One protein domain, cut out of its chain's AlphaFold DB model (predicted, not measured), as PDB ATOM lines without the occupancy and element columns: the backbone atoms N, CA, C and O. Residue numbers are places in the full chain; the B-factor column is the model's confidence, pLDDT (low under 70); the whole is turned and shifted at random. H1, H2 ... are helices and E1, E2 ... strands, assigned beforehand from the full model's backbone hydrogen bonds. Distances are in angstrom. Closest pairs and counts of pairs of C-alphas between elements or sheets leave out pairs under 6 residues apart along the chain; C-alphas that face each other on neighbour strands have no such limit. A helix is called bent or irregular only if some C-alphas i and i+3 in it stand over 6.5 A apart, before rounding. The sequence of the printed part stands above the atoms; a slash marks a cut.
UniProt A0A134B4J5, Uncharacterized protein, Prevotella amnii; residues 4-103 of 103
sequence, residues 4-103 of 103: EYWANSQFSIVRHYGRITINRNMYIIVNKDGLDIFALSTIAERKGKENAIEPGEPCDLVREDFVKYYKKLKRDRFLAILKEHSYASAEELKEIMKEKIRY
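Overview. This is residues 4 to 103 of the 103 residues of an uncharacterized protein of Prevotella amnii (UniProt A0A134B4J5). A small three-stranded antiparallel sheet, ordered E1, E2, E3, makes the middle of this domain, with H1 over one face and H3 over the other: three layers, helices on both faces of a sheet. H5 packs on H3 beyond the sheet, H4 crosses near these two helices, and H2 stands up from the sheet toward the opposite end of the longest axis, where a long loop leads back to E3. The printed part has 100 residues, with five named helices and three named strands in the order H1 E1 E2 H2 E3 H3 H4 H5, and its class is mixed, helices and strands. It is compact, with a radius of gyration of the C-alphas of 14.1 A, and spans 40 by 31 by 23 A.

Arrangement. Begin at the inner strand E2, residues 25 to 31. Its antiparallel neighbour E1, residues 19 to 22, forms a hairpin with it; look for N 20 and O 27, 2.9 A apart, within hydrogen-bond range. On its other side is E3, residues 59 to 63, also antiparallel, with N 30 and O 60 at 2.9 A. H1, residues 10 to 17, is on the sheet at a height of 7.9 A; its closest C-alphas to E1 are Val 14 and Ile 20, 6.1 A apart. On the opposite face H3, residues 64 to 73, has a height of 6.5 A and runs slantwise to the strands, at 49 degrees to E3 on the local plane. H2, residues 37 to 46, stands up from the sheet over E2, with the C-alphas of Ile 29 and Ile 37 closest at 5.6 A. H5, residues 90 to 102, is not on the sheet but touches H3, the same way at a shallow tilt of 26 degrees, closest at C-alphas Tyr 69 and Met 97, 6.6 A. H4, residues 75 to 84, only grazes the sheet with residues 75 to 79, and is close to H3 but not clearly touching: the closest C-alphas, Tyr 70 and Phe 78, are 5.7 A apart. Every O i to N i+4 pair is within hydrogen-bond range in H2, H4 and H5; H3 has 4 of 6, and H1 has 0 of 4 but 4 of 5 O i to N i+3 pairs.

Along the chain. Find C-alpha 10 at (160.537, 136.896, 285.580), where H1 begins; it runs 13.2 A to Tyr 17. H1 and H3 are only just irregular: C-alphas 10 and 13 are 6.6 A apart, 65 and 68 6.9 A. E2 starts at C-alpha 25, (153.768, 150.132, 291.101), and runs 19.2 A. H5 covers 18.7 A and ends at C-alpha 102, (147.474, 150.304, 316.467).

Size, cuts and confidence. The two C-alphas farthest apart, Gly 48 and Tyr 87, are 43.4 A apart. The printed part has no cut; the link from H2 to E3, residues 47 to 58, is long, and the others are tight. Mean pLDDT of the printed part is 93.3, and residue 103, the chain's last, is under 70.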
ATOM      1  N   GLU A   4     161.506 133.106 297.658       86.81
ATOM      2  CA  GLU A   4     161.207 131.862 296.952       86.81
ATOM      3  C   GLU A   4     160.303 132.061 295.720       86.81
ATOM      4  O   GLU A   4     160.437 131.346 294.728       86.81
ATOM      5  N   TYR A   5     159.419 133.066 295.751       85.00
ATOM      6  CA  TYR A   5     158.463 133.349 294.678       85.00
ATOM      7  C   TYR A   5     159.029 134.244 293.573       85.00
ATOM      8  O   TYR A   5     158.717 134.066 292.393       85.00
ATOM      9  N   TRP A   6     159.821 135.257 293.929       88.12
ATOM     10  CA  TRP A   6     160.291 136.237 292.946       88.12
ATOM     11  C   TRP A   6     161.641 135.847 292.345       88.12
ATOM     12  O   TRP A   6     161.911 136.156 291.187       88.12
ATOM     13  N   ALA A   7     162.471 135.125 293.094       86.81
ATOM     14  CA  ALA A   7     163.858 134.906 292.721       86.81
ATOM     15  C   ALA A   7     164.046 133.844 291.617       86.81
ATOM     16  O   ALA A   7     165.079 133.847 290.951       86.81
ATOM     17  N   ASN A   8     163.027 133.010 291.370       87.06
ATOM     18  CA  ASN A   8     162.985 131.998 290.301       87.06
ATOM     19  C   ASN A   8     161.934 132.297 289.209       87.06
ATOM     20  O   ASN A   8     161.518 131.397 288.485       87.06
ATOM     21  N   SER A   9     161.465 133.544 289.097       88.38
ATOM     22  CA  SER A   9     160.494 133.968 288.074       88.38
ATOM     23  C   SER A   9     161.041 135.105 287.207       88.38
ATOM     24  O   SER A   9     162.195 135.517 287.350       88.38
ATOM     25  N   GLN A  10     160.211 135.674 286.329       84.81
ATOM     26  CA  GLN A  10     160.537 136.896 285.580       84.81
ATOM     27  C   GLN A  10     160.933 138.073 286.489       84.81
ATOM     28  O   GLN A  10     161.605 139.002 286.048       84.81
ATOM     29  N   PHE A  11     160.549 138.038 287.770       89.81
ATOM     30  CA  PHE A  11     160.942 139.054 288.743       89.81
ATOM     31  C   PHE A  11     162.388 138.917 289.218       89.81
ATOM     32  O   PHE A  11     162.892 139.857 289.822       89.81
ATOM     33  N   SER A  12     163.088 137.826 288.895       89.88
ATOM     34  CA  SER A  12     164.500 137.614 289.246       89.88
ATOM     35  C   SER A  12     165.429 138.713 288.717       89.88
ATOM     36  O   SER A  12     166.484 138.949 289.301       89.88
ATOM     37  N   ILE A  13     165.004 139.472 287.700       90.00
ATOM     38  CA  ILE A  13     165.709 140.659 287.200       90.00
ATOM     39  C   ILE A  13     166.016 141.686 288.306       90.00
ATOM     40  O   ILE A  13     167.028 142.382 288.242       90.00
ATOM     41  N   VAL A  14     165.205 141.746 289.373       92.44
ATOM     42  CA  VAL A  14     165.458 142.627 290.527       92.44
ATOM     43  C   VAL A  14     166.750 142.293 291.267       92.44
ATOM     44  O   VAL A  14     167.281 143.184 291.920       92.44
ATOM     45  N   ARG A  15     167.315 141.083 291.125       88.56
ATOM     46  CA  ARG A  15     168.642 140.745 291.678       88.56
ATOM     47  C   ARG A  15     169.741 141.664 291.148       88.56
ATOM     48  O   ARG A  15     170.712 141.912 291.850       88.56
ATOM     49  N   HIS A  16     169.580 142.176 289.930       89.44
ATOM     50  CA  HIS A  16     170.579 143.020 289.275       89.44
ATOM     51  C   HIS A  16     170.348 144.518 289.508       89.44
ATOM     52  O   HIS A  16     171.300 145.291 289.501       89.44
ATOM     53  N   TYR A  17     169.096 144.935 289.724       92.50
ATOM     54  CA  TYR A  17     168.721 146.354 289.802       92.50
ATOM     55  C   TYR A  17     168.206 146.800 291.176       92.50
ATOM     56  O   TYR A  17     167.967 147.987 291.392       92.50
ATOM     57  N   GLY A  18     167.957 145.865 292.091       92.88
ATOM     58  CA  GLY A  18     167.397 146.112 293.422       92.88
ATOM     59  C   GLY A  18     165.899 146.452 293.459       92.88
ATOM     60  O   GLY A  18     165.273 146.356 294.515       92.88
ATOM     61  N   ARG A  19     165.299 146.834 292.323       95.62
ATOM     62  CA  ARG A  19     163.888 147.232 292.192       95.62
ATOM     63  C   ARG A  19     163.330 146.972 290.793       95.62
ATOM     64  O   ARG A  19     164.086 146.831 289.836       95.62
ATOM     65  N   ILE A  20     162.005 146.962 290.670       95.50
ATOM     66  CA  ILE A  20     161.267 146.858 289.401       95.50
ATOM     67  C   ILE A  20     159.950 147.631 289.483       95.50
ATOM     68  O   ILE A  20     159.340 147.713 290.546       95.50
ATOM     69  N   THR A  21     159.476 148.155 288.353       95.38
ATOM     70  CA  THR A  21     158.138 148.749 288.241       95.38
ATOM     71  C   THR A  21     157.226 147.832 287.437       95.38
ATOM     72  O   THR A  21     157.531 147.492 286.299       95.38
ATOM     73  N   ILE A  22     156.084 147.455 288.015       92.31
ATOM     74  CA  ILE A  22     155.072 146.592 287.393       92.31
ATOM     75  C   ILE A  22     153.723 147.286 287.537       92.31
ATOM     76  O   ILE A  22     153.332 147.644 288.648       92.31
ATOM     77  N   ASN A  23     152.997 147.486 286.434       91.88
ATOM     78  CA  ASN A  23     151.687 148.150 286.443       91.88
ATOM     79  C   ASN A  23     151.702 149.477 287.228       91.88
ATOM     80  O   ASN A  23     150.858 149.700 288.091       91.88
ATOM     81  N   ARG A  24     152.709 150.329 286.970       94.50
ATOM     82  CA  ARG A  24     152.954 151.621 287.654       94.50
ATOM     83  C   ARG A  24     153.264 151.536 289.155       94.50
ATOM     84  O   ARG A  24     153.433 152.568 289.791       94.50
ATOM     85  N   ASN A  25     153.380 150.336 289.715       95.12
ATOM     86  CA  ASN A  25     153.768 150.132 291.101       95.12
ATOM     87  C   ASN A  25     155.243 149.753 291.177       95.12
ATOM     88  O   ASN A  25     155.670 148.803 290.520       95.12
ATOM     89  N   MET A  26     156.010 150.473 291.992       96.25
ATOM     90  CA  MET A  26     157.404 150.135 292.250       96.25
ATOM     91  C   MET A  26     157.501 149.085 293.356       96.25
ATOM     92  O   MET A  26     156.867 149.200 294.406       96.25
ATOM     93  N   TYR A  27     158.324 148.077 293.111       96.88
ATOM     94  CA  TYR A  27     158.695 147.038 294.054       96.88
ATOM     95  C   TYR A  27     160.196 147.101 294.289       96.88
ATOM     96  O   TYR A  27     160.964 147.303 293.349       96.88
ATOM     97  N   ILE A  28     160.609 146.918 295.534       97.50
ATOM     98  CA  ILE A  28     161.993 147.037 295.975       97.50
ATOM     99  C   ILE A  28     162.350 145.864 296.883       97.50
ATOM    100  O   ILE A  28     161.504 145.383 297.642       97.50
ATOM    101  N   ILE A  29     163.585 145.378 296.769       96.75
ATOM    102  CA  ILE A  29     164.110 144.356 297.674       96.75
ATOM    103  C   ILE A  29     164.289 144.983 299.056       96.75
ATOM    104  O   ILE A  29     164.920 146.035 299.188       96.75
ATOM    105  N   VAL A  30     163.760 144.314 300.078       96.88
ATOM    106  CA  VAL A  30     163.970 144.657 301.485       96.88
ATOM    107  C   VAL A  30     164.484 143.451 302.267       96.88
ATOM    108  O   VAL A  30     164.153 142.311 301.943       96.88
ATOM    109  N   ASN A  31     165.273 143.693 303.315       95.94
ATOM    110  CA  ASN A  31     165.634 142.642 304.272       95.94
ATOM    111  C   ASN A  31     164.489 142.355 305.269       95.94
ATOM    112  O   ASN A  31     163.468 143.046 305.280       95.94
ATOM    113  N   LYS A  32     164.700 141.393 306.178       94.50
ATOM    114  CA  LYS A  32     163.775 141.044 307.282       94.50
ATOM    115  C   LYS A  32     163.310 142.213 308.160       94.50
ATOM    116  O   LYS A  32     162.232 142.147 308.752       94.50
ATOM    117  N   ASP A  33     164.102 143.281 308.245       94.56
ATOM    118  CA  ASP A  33     163.792 144.485 309.024       94.56
ATOM    119  C   ASP A  33     163.046 145.551 308.209       94.56
ATOM    120  O   ASP A  33     162.617 146.572 308.750       94.56
ATOM    121  N   GLY A  34     162.870 145.315 306.908       95.19
ATOM    122  CA  GLY A  34     162.230 146.221 305.968       95.19
ATOM    123  C   GLY A  34     163.143 147.337 305.463       95.19
ATOM    124  O   GLY A  34     162.637 148.284 304.866       95.19
ATOM    125  N   LEU A  35     164.454 147.286 305.715       96.38
ATOM    126  CA  LEU A  35     165.407 148.200 305.082       96.38
ATOM    127  C   LEU A  35     165.541 147.830 303.609       96.38
ATOM    128  O   LEU A  35     165.713 146.657 303.282       96.38
ATOM    129  N   ASP A  36     165.445 148.828 302.737       96.44
ATOM    130  CA  ASP A  36     165.620 148.611 301.309       96.44
ATOM    131  C   ASP A  36     167.087 148.368 300.945       96.44
ATOM    132  O   ASP A  36     168.013 148.774 301.652       96.44
ATOM    133  N   ILE A  37     167.280 147.696 299.813       95.94
ATOM    134  CA  ILE A  37     168.595 147.292 299.324       95.94
ATOM    135  C   ILE A  37     169.568 148.465 299.139       95.94
ATOM    136  O   ILE A  37     170.757 148.283 299.359       95.94
ATOM    137  N   PHE A  38     169.109 149.679 298.816       96.50
ATOM    138  CA  PHE A  38     170.005 150.827 298.624       96.50
ATOM    139  C   PHE A  38     170.517 151.376 299.959       96.50
ATOM    140  O   PHE A  38     171.709 151.676 300.100       96.50
ATOM    141  N   ALA A  39     169.639 151.459 300.962       96.25
ATOM    142  CA  ALA A  39     170.038 151.777 302.327       96.25
ATOM    143  C   ALA A  39     171.019 150.724 302.869       96.25
ATOM    144  O   ALA A  39     172.032 151.076 303.477       96.25
ATOM    145  N   LEU A  40     170.757 149.442 302.602       96.25
ATOM    146  CA  LEU A  40     171.632 148.340 303.000       96.25
ATOM    147  C   LEU A  40     172.994 148.398 302.305       96.25
ATOM    148  O   LEU A  40     174.004 148.274 302.991       96.25
ATOM    149  N   SER A  41     173.048 148.679 301.001       95.38
ATOM    150  CA  SER A  41     174.309 148.861 300.271       95.38
ATOM    151  C   SER A  41     175.142 150.004 300.845       95.38
ATOM    152  O   SER A  41     176.336 149.841 301.071       95.38
ATOM    153  N   THR A  42     174.503 151.128 301.185       96.69
ATOM    154  CA  THR A  42     175.186 152.269 301.824       96.69
ATOM    155  C   THR A  42     175.765 151.883 303.190       96.69
ATOM    156  O   THR A  42     176.864 152.295 303.560       96.69
ATOM    157  N   ILE A  43     175.025 151.095 303.977       96.12
ATOM    158  CA  ILE A  43     175.485 150.607 305.284       96.12
ATOM    159  C   ILE A  43     176.630 149.601 305.119       96.12
ATOM    160  O   ILE A  43     177.580 149.648 305.900       96.12
ATOM    161  N   ALA A  44     176.541 148.701 304.140       95.50
ATOM    162  CA  ALA A  44     177.554 147.693 303.858       95.50
ATOM    163  C   ALA A  44     178.877 148.337 303.433       95.50
ATOM    164  O   ALA A  44     179.899 148.055 304.054       95.50
ATOM    165  N   GLU A  45     178.834 149.286 302.496       96.06
ATOM    166  CA  GLU A  45     180.000 150.054 302.050       96.06
ATOM    167  C   GLU A  45     180.700 150.747 303.230       96.06
ATOM    168  O   GLU A  45     181.895 150.565 303.448       96.06
ATOM    169  N   ARG A  46     179.940 151.454 304.079       96.00
ATOM    170  CA  ARG A  46     180.481 152.118 305.284       96.00
ATOM    171  C   ARG A  46     181.104 151.151 306.288       96.00
ATOM    172  O   ARG A  46     181.976 151.550 307.052       96.00
ATOM    173  N   LYS A  47     180.620 149.910 306.334       95.56
ATOM    174  CA  LYS A  47     181.117 148.854 307.224       95.56
ATOM    175  C   LYS A  47     182.199 147.988 306.574       95.56
ATOM    176  O   LYS A  47     182.655 147.051 307.223       95.56
ATOM    177  N   GLY A  48     182.590 148.264 305.326       95.00
ATOM    178  CA  GLY A  48     183.534 147.435 304.573       95.00
ATOM    179  C   GLY A  48     183.023 146.015 304.312       95.00
ATOM    180  O   GLY A  48     183.819 145.084 304.240       95.00
ATOM    181  N   LYS A  49     181.700 145.829 304.235       93.88
ATOM    182  CA  LYS A  49     181.080 144.542 303.904       93.88
ATOM    183  C   LYS A  49     180.977 144.372 302.395       93.88
ATOM    184  O   LYS A  49     180.610 145.308 301.694       93.88
ATOM    185  N   GLU A  50     181.220 143.151 301.930       91.81
ATOM    186  CA  GLU A  50     181.062 142.773 300.523       91.81
ATOM    187  C   GLU A  50     179.585 142.742 300.099       91.81
ATOM    188  O   GLU A  50     179.235 143.237 299.031       91.81
ATOM    189  N   ASN A  51     178.703 142.226 300.964       92.06
ATOM    190  CA  ASN A  51     177.285 142.049 300.659       92.06
ATOM    191  C   ASN A  51     176.391 143.032 301.430       92.06
ATOM    192  O   ASN A  51     176.562 143.257 302.631       92.06
ATOM    193  N   ALA A  52     175.380 143.574 300.746       93.50
ATOM    194  CA  ALA A  52     174.323 144.383 301.362       93.50
ATOM    195  C   ALA A  52     173.345 143.532 302.198       93.50
ATOM    196  O   ALA A  52     172.872 143.971 303.247       93.50
ATOM    197  N   ILE A  53     173.064 142.315 301.728       91.56
ATOM    198  CA  ILE A  53     172.299 141.271 302.419       91.56
ATOM    199  C   ILE A  53     173.160 140.011 302.362       91.56
ATOM    200  O   ILE A  53     173.580 139.617 301.276       91.56
ATOM    201  N   GLU A  54     173.466 139.413 303.512       92.38
ATOM    202  CA  GLU A  54     174.331 138.229 303.550       92.38
ATOM    203  C   GLU A  54     173.611 136.998 302.973       92.38
ATOM    204  O   GLU A  54     172.389 136.872 303.121       92.38
ATOM    205  N   PRO A  55     174.342 136.046 302.365       89.69
ATOM    206  CA  PRO A  55     173.758 134.785 301.924       89.69
ATOM    207  C   PRO A  55     173.003 134.070 303.052       89.69
ATOM    208  O   PRO A  55     173.524 133.886 304.152       89.69
ATOM    209  N   GLY A  56     171.770 133.649 302.771       88.25
ATOM    210  CA  GLY A  56     170.898 132.975 303.736       88.25
ATOM    211  C   GLY A  56     170.051 133.912 304.603       88.25
ATOM    212  O   GLY A  56     169.161 133.431 305.305       88.25
ATOM    213  N   GLU A  57     170.259 135.233 304.547       91.12
ATOM    214  CA  GLU A  57     169.301 136.169 305.131       91.12
ATOM    215  C   GLU A  57     168.083 136.341 304.216       91.12
ATOM    216  O   GLU A  57     168.242 136.581 303.020       91.12
ATOM    217  N   PRO A  58     166.853 136.270 304.757       91.19
ATOM    218  CA  PRO A  58     165.663 136.390 303.932       91.19
ATOM    219  C   PRO A  58     165.537 137.802 303.357       91.19
ATOM    220  O   PRO A  58     165.647 138.801 304.084       91.19
ATOM    221  N   CYS A  59     165.224 137.872 302.063       93.75
ATOM    222  CA  CYS A  59     164.933 139.120 301.372       93.75
ATOM    223  C   CYS A  59     163.625 139.049 300.568       93.75
ATOM    224  O   CYS A  59     163.368 138.141 299.778       93.75
ATOM    225  N   ASP A  60     162.757 140.035 300.768       96.00
ATOM    226  CA  ASP A  60     161.424 140.041 300.176       96.00
ATOM    227  C   ASP A  60     161.305 141.177 299.155       96.00
ATOM    228  O   ASP A  60     161.821 142.277 299.349       96.00
ATOM    229  N   LEU A  61     160.580 140.928 298.064       95.81
ATOM    230  CA  LEU A  61     160.241 141.959 297.088       95.81
ATOM    231  C   LEU A  61     158.921 142.612 297.509       95.81
ATOM    232  O   LEU A  61     157.853 141.987 297.438       95.81
ATOM    233  N   VAL A  62     158.987 143.857 297.976       96.62
ATOM    234  CA  VAL A  62     157.861 144.568 298.599       96.62
ATOM    235  C   VAL A  62     157.513 145.811 297.791       96.62
ATOM    236  O   VAL A  62     158.391 146.517 297.303       96.62
ATOM    237  N   ARG A  63     156.215 146.082 297.632       96.00
ATOM    238  CA  ARG A  63     155.738 147.307 296.984       96.00
ATOM    239  C   ARG A  63     156.123 148.510 297.841       96.00
ATOM    240  O   ARG A  63     155.925 148.464 299.052       96.00
ATOM    241  N   GLU A  64     156.673 149.561 297.246       96.31
ATOM    242  CA  GLU A  64     157.281 150.676 297.992       96.31
ATOM    243  C   GLU A  64     156.336 151.271 299.051       96.31
ATOM    244  O   GLU A  64     156.702 151.445 300.215       96.31
ATOM    245  N   ASP A  65     155.077 151.502 298.685       95.69
ATOM    246  CA  ASP A  65     154.052 152.052 299.574       95.69
ATOM    247  C   ASP A  65     153.657 151.111 300.732       95.69
ATOM    248  O   ASP A  65     153.055 151.561 301.717       95.69
ATOM    249  N   PHE A  66     154.034 149.831 300.645       97.00
ATOM    250  CA  PHE A  66     153.872 148.828 301.692       97.00
ATOM    251  C   PHE A  66     155.080 148.672 302.624       97.00
ATOM    252  O   PHE A  66     154.922 148.144 303.728       97.00
ATOM    253  N   VAL A  67     156.261 149.179 302.254       96.75
ATOM    254  CA  VAL A  67     157.502 149.020 303.040       96.75
ATOM    255  C   VAL A  67     157.341 149.546 304.469       96.75
ATOM    256  O   VAL A  67     157.802 148.929 305.428       96.75
ATOM    257  N   LYS A  68     156.611 150.655 304.657       96.38
ATOM    258  CA  LYS A  68     156.332 151.205 305.995       96.38
ATOM    259  C   LYS A  68     155.535 150.249 306.892       96.38
ATOM    260  O   LYS A  68     155.748 150.243 308.102       96.38
ATOM    261  N   TYR A  69     154.624 149.460 306.319       96.69
ATOM    262  CA  TYR A  69     153.844 148.469 307.062       96.69
ATOM    263  C   TYR A  69     154.693 147.242 307.357       96.69
ATOM    264  O   TYR A  69     154.683 146.777 308.490       96.69
ATOM    265  N   TYR A  70     155.496 146.798 306.384       97.06
ATOM    266  CA  TYR A  70     156.467 145.720 306.569       97.06
ATOM    267  C   TYR A  70     157.402 146.009 307.754       97.06
ATOM    268  O   TYR A  70     157.517 145.195 308.666       97.06
ATOM    269  N   LYS A  71     157.994 147.213 307.810       95.94
ATOM    270  CA  LYS A  71     158.871 147.644 308.918       95.94
ATOM    271  C   LYS A  71     158.187 147.564 310.288       95.94
ATOM    272  O   LYS A  71     158.804 147.139 311.262       95.94
ATOM    273  N   LYS A  72     156.923 147.996 310.367       95.88
ATOM    274  CA  LYS A  72     156.156 148.070 311.623       95.88
ATOM    275  C   LYS A  72     155.625 146.715 312.082       95.88
ATOM    276  O   LYS A  72     155.671 146.426 313.270       95.88
ATOM    277  N   LEU A  73     155.128 145.899 311.156       95.31
ATOM    278  CA  LEU A  73     154.548 144.588 311.450       95.31
ATOM    279  C   LEU A  73     155.605 143.490 311.588       95.31
ATOM    280  O   LEU A  73     155.315 142.468 312.201       95.31
ATOM    281  N   LYS A  74     156.814 143.714 311.055       95.31
ATOM    282  CA  LYS A  74     157.845 142.696 310.811       95.31
ATOM    283  C   LYS A  74     157.416 141.679 309.753       95.31
ATOM    284  O   LYS A  74     156.235 141.547 309.423       95.31
ATOM    285  N   ARG A  75     158.409 140.972 309.209       94.75
ATOM    286  CA  ARG A  75     158.266 140.047 308.078       94.75
ATOM    287  C   ARG A  75     157.108 139.064 308.240       94.75
ATOM    288  O   ARG A  75     156.199 139.058 307.416       94.75
ATOM    289  N   ASP A  76     157.116 138.267 309.305       94.75
ATOM    290  CA  ASP A  76     156.206 137.121 309.414       94.75
ATOM    291  C   ASP A  76     154.742 137.553 309.541       94.75
ATOM    292  O   ASP A  76     153.876 137.030 308.842       94.75
ATOM    293  N   ARG A  77     154.459 138.581 310.355       94.81
ATOM    294  CA  ARG A  77     153.102 139.127 310.505       94.81
ATOM    295  C   ARG A  77     152.627 139.811 309.225       94.81
ATOM    296  O   ARG A  77     151.460 139.684 308.864       94.81
ATOM    297  N   PHE A  78     153.515 140.520 308.525       96.25
ATOM    298  CA  PHE A  78     153.192 141.132 307.237       96.25
ATOM    299  C   PHE A  78     152.813 140.074 306.191       96.25
ATOM    300  O   PHE A  78     151.789 140.209 305.521       96.25
ATOM    301  N   LEU A  79     153.604 139.003 306.077       94.38
ATOM    302  CA  LEU A  79     153.331 137.899 305.155       94.38
ATOM    303  C   LEU A  79     152.064 137.121 305.544       94.38
ATOM    304  O   LEU A  79     151.296 136.752 304.657       94.38
ATOM    305  N   ALA A  80     151.806 136.927 306.842       94.94
ATOM    306  CA  ALA A  80     150.577 136.305 307.333       94.94
ATOM    307  C   ALA A  80     149.330 137.101 306.916       94.94
ATOM    308  O   ALA A  80     148.421 136.527 306.324       94.94
ATOM    309  N   ILE A  81     149.330 138.428 307.101       94.88
ATOM    310  CA  ILE A  81     148.217 139.302 306.687       94.88
ATOM    311  C   ILE A  81     147.978 139.218 305.173       94.88
ATOM    312  O   ILE A  81     146.834 139.124 304.736       94.88
ATOM    313  N   LEU A  82     149.040 139.215 304.358       93.88
ATOM    314  CA  LEU A  82     148.899 139.064 302.905       93.88
ATOM    315  C   LEU A  82     148.303 137.707 302.505       93.88
ATOM    316  O   LEU A  82     147.570 137.631 301.521       93.88
ATOM    317  N   LYS A  83     148.622 136.644 303.250       92.75
ATOM    318  CA  LYS A  83     148.086 135.301 303.010       92.75
ATOM    319  C   LYS A  83     146.623 135.186 303.443       92.75
ATOM    320  O   LYS A  83     145.833 134.591 302.721       92.75
ATOM    321  N   GLU A  84     146.268 135.759 304.591       94.75
ATOM    322  CA  GLU A  84     144.900 135.780 305.130       94.75
ATOM    323  C   GLU A  84     143.946 136.610 304.259       94.75
ATOM    324  O   GLU A  84     142.788 136.242 304.077       94.75
ATOM    325  N   HIS A  85     144.442 137.705 303.680       93.88
ATOM    326  CA  HIS A  85     143.659 138.653 302.888       93.88
ATOM    327  C   HIS A  85     144.102 138.689 301.419       93.88
ATOM    328  O   HIS A  85     144.190 139.755 300.812       93.88
ATOM    329  N   SER A  86     144.371 137.526 300.819       89.44
ATOM    330  CA  SER A  86     144.878 137.429 299.440       89.44
ATOM    331  C   SER A  86     143.917 137.967 298.369       89.44
ATOM    332  O   SER A  86     144.325 138.192 297.234       89.44
ATOM    333  N   TYR A  87     142.639 138.132 298.718       90.19
ATOM    334  CA  TYR A  87     141.577 138.668 297.864       90.19
ATOM    335  C   TYR A  87     141.377 140.185 298.018       90.19
ATOM    336  O   TYR A  87     140.633 140.775 297.237       90.19
ATOM    337  N   ALA A  88     141.996 140.808 299.025       93.31
ATOM    338  CA  ALA A  88     141.800 142.219 299.323       93.31
ATOM    339  C   ALA A  88     142.572 143.111 298.341       93.31
ATOM    340  O   ALA A  88     143.698 142.811 297.929       93.31
ATOM    341  N   SER A  89     141.974 144.247 297.999       94.06
ATOM    342  CA  SER A  89     142.642 145.320 297.270       94.06
ATOM    343  C   SER A  89     143.787 145.919 298.090       94.06
ATOM    344  O   SER A  89     143.914 145.730 299.304       94.06
ATOM    345  N   ALA A  90     144.648 146.688 297.427       93.25
ATOM    346  CA  ALA A  90     145.760 147.327 298.111       93.25
ATOM    347  C   ALA A  90     145.301 148.369 299.142       93.25
ATOM    348  O   ALA A  90     145.954 148.558 300.167       93.25
ATOM    349  N   GLU A  91     144.201 149.059 298.863       94.88
ATOM    350  CA  GLU A  91     143.574 150.037 299.739       94.88
ATOM    351  C   GLU A  91     143.033 149.354 300.999       94.88
ATOM    352  O   GLU A  91     143.373 149.768 302.107       94.88
ATOM    353  N   GLU A  92     142.296 148.252 300.842       95.94
ATOM    354  CA  GLU A  92     141.785 147.448 301.962       95.94
ATOM    355  C   GLU A  92     142.924 146.875 302.812       95.94
ATOM    356  O   GLU A  92     142.908 146.996 304.038       95.94
ATOM    357  N   LEU A  93     143.969 146.328 302.178       96.06
ATOM    358  CA  LEU A  93     145.146 145.819 302.888       96.06
ATOM    359  C   LEU A  93     145.835 146.905 303.718       96.06
ATOM    360  O   LEU A  93     146.290 146.633 304.830       96.06
ATOM    361  N   LYS A  94     145.916 148.140 303.211       95.81
ATOM    362  CA  LYS A  94     146.493 149.258 303.969       95.81
ATOM    363  C   LYS A  94     145.669 149.575 305.210       95.81
ATOM    364  O   LYS A  94     146.277 149.869 306.238       95.81
ATOM    365  N   GLU A  95     144.342 149.529 305.140       96.25
ATOM    366  CA  GLU A  95     143.486 149.747 306.312       96.25
ATOM    367  C   GLU A  95     143.637 148.616 307.333       96.25
ATOM    368  O   GLU A  95     143.965 148.890 308.488       96.25
ATOM    369  N   ILE A  96     143.577 147.354 306.896       94.94
ATOM    370  CA  ILE A  96     143.803 146.185 307.764       94.94
ATOM    371  C   ILE A  96     145.166 146.287 308.467       94.94
ATOM    372  O   ILE A  96     145.276 146.128 309.684       94.94
ATOM    373  N   MET A  97     146.231 146.603 307.724       95.50
ATOM    374  CA  MET A  97     147.571 146.748 308.296       95.50
ATOM    375  C   MET A  97     147.673 147.937 309.259       95.50
ATOM    376  O   MET A  97     148.373 147.834 310.265       95.50
ATOM    377  N   LYS A  98     146.993 149.062 308.991       94.69
ATOM    378  CA  LYS A  98     146.942 150.202 309.926       94.69
ATOM    379  C   LYS A  98     146.278 149.803 311.239       94.69
ATOM    380  O   LYS A  98     146.808 150.152 312.291       94.69
ATOM    381  N   GLU A  99     145.160 149.086 311.189       93.25
ATOM    382  CA  GLU A  99     144.459 148.611 312.384       93.25
ATOM    383  C   GLU A  99     145.344 147.673 313.204       93.25
ATOM    384  O   GLU A  99     145.541 147.899 314.394       93.25
ATOM    385  N   LYS A 100     145.981 146.689 312.558       90.31
ATOM    386  CA  LYS A 100     146.877 145.724 313.220       90.31
ATOM    387  C   LYS A 100     148.143 146.346 313.825       90.31
ATOM    388  O   LYS A 100     148.786 145.688 314.632       90.31
ATOM    389  N   ILE A 101     148.526 147.558 313.420       91.25
ATOM    390  CA  ILE A 101     149.663 148.305 313.990       91.25
ATOM    391  C   ILE A 101     149.255 149.110 315.229       91.25
ATOM    392  O   ILE A 101     150.110 149.433 316.049       91.25
ATOM    393  N   ARG A 102     147.980 149.503 315.340       78.62
ATOM    394  CA  ARG A 102     147.474 150.304 316.467       78.62
ATOM    395  C   ARG A 102     147.278 149.484 317.747       78.62
ATOM    396  O   ARG A 102     147.197 150.089 318.811       78.62
ATOM    397  N   TYR A 103     147.208 148.160 317.619       54.81
ATOM    398  CA  TYR A 103     147.132 147.181 318.705       54.81
ATOM    399  C   TYR A 103     148.442 146.401 318.806       54.81
ATOM    400  O   TYR A 103     148.910 146.214 319.946       54.81
TER     401      TYR A 103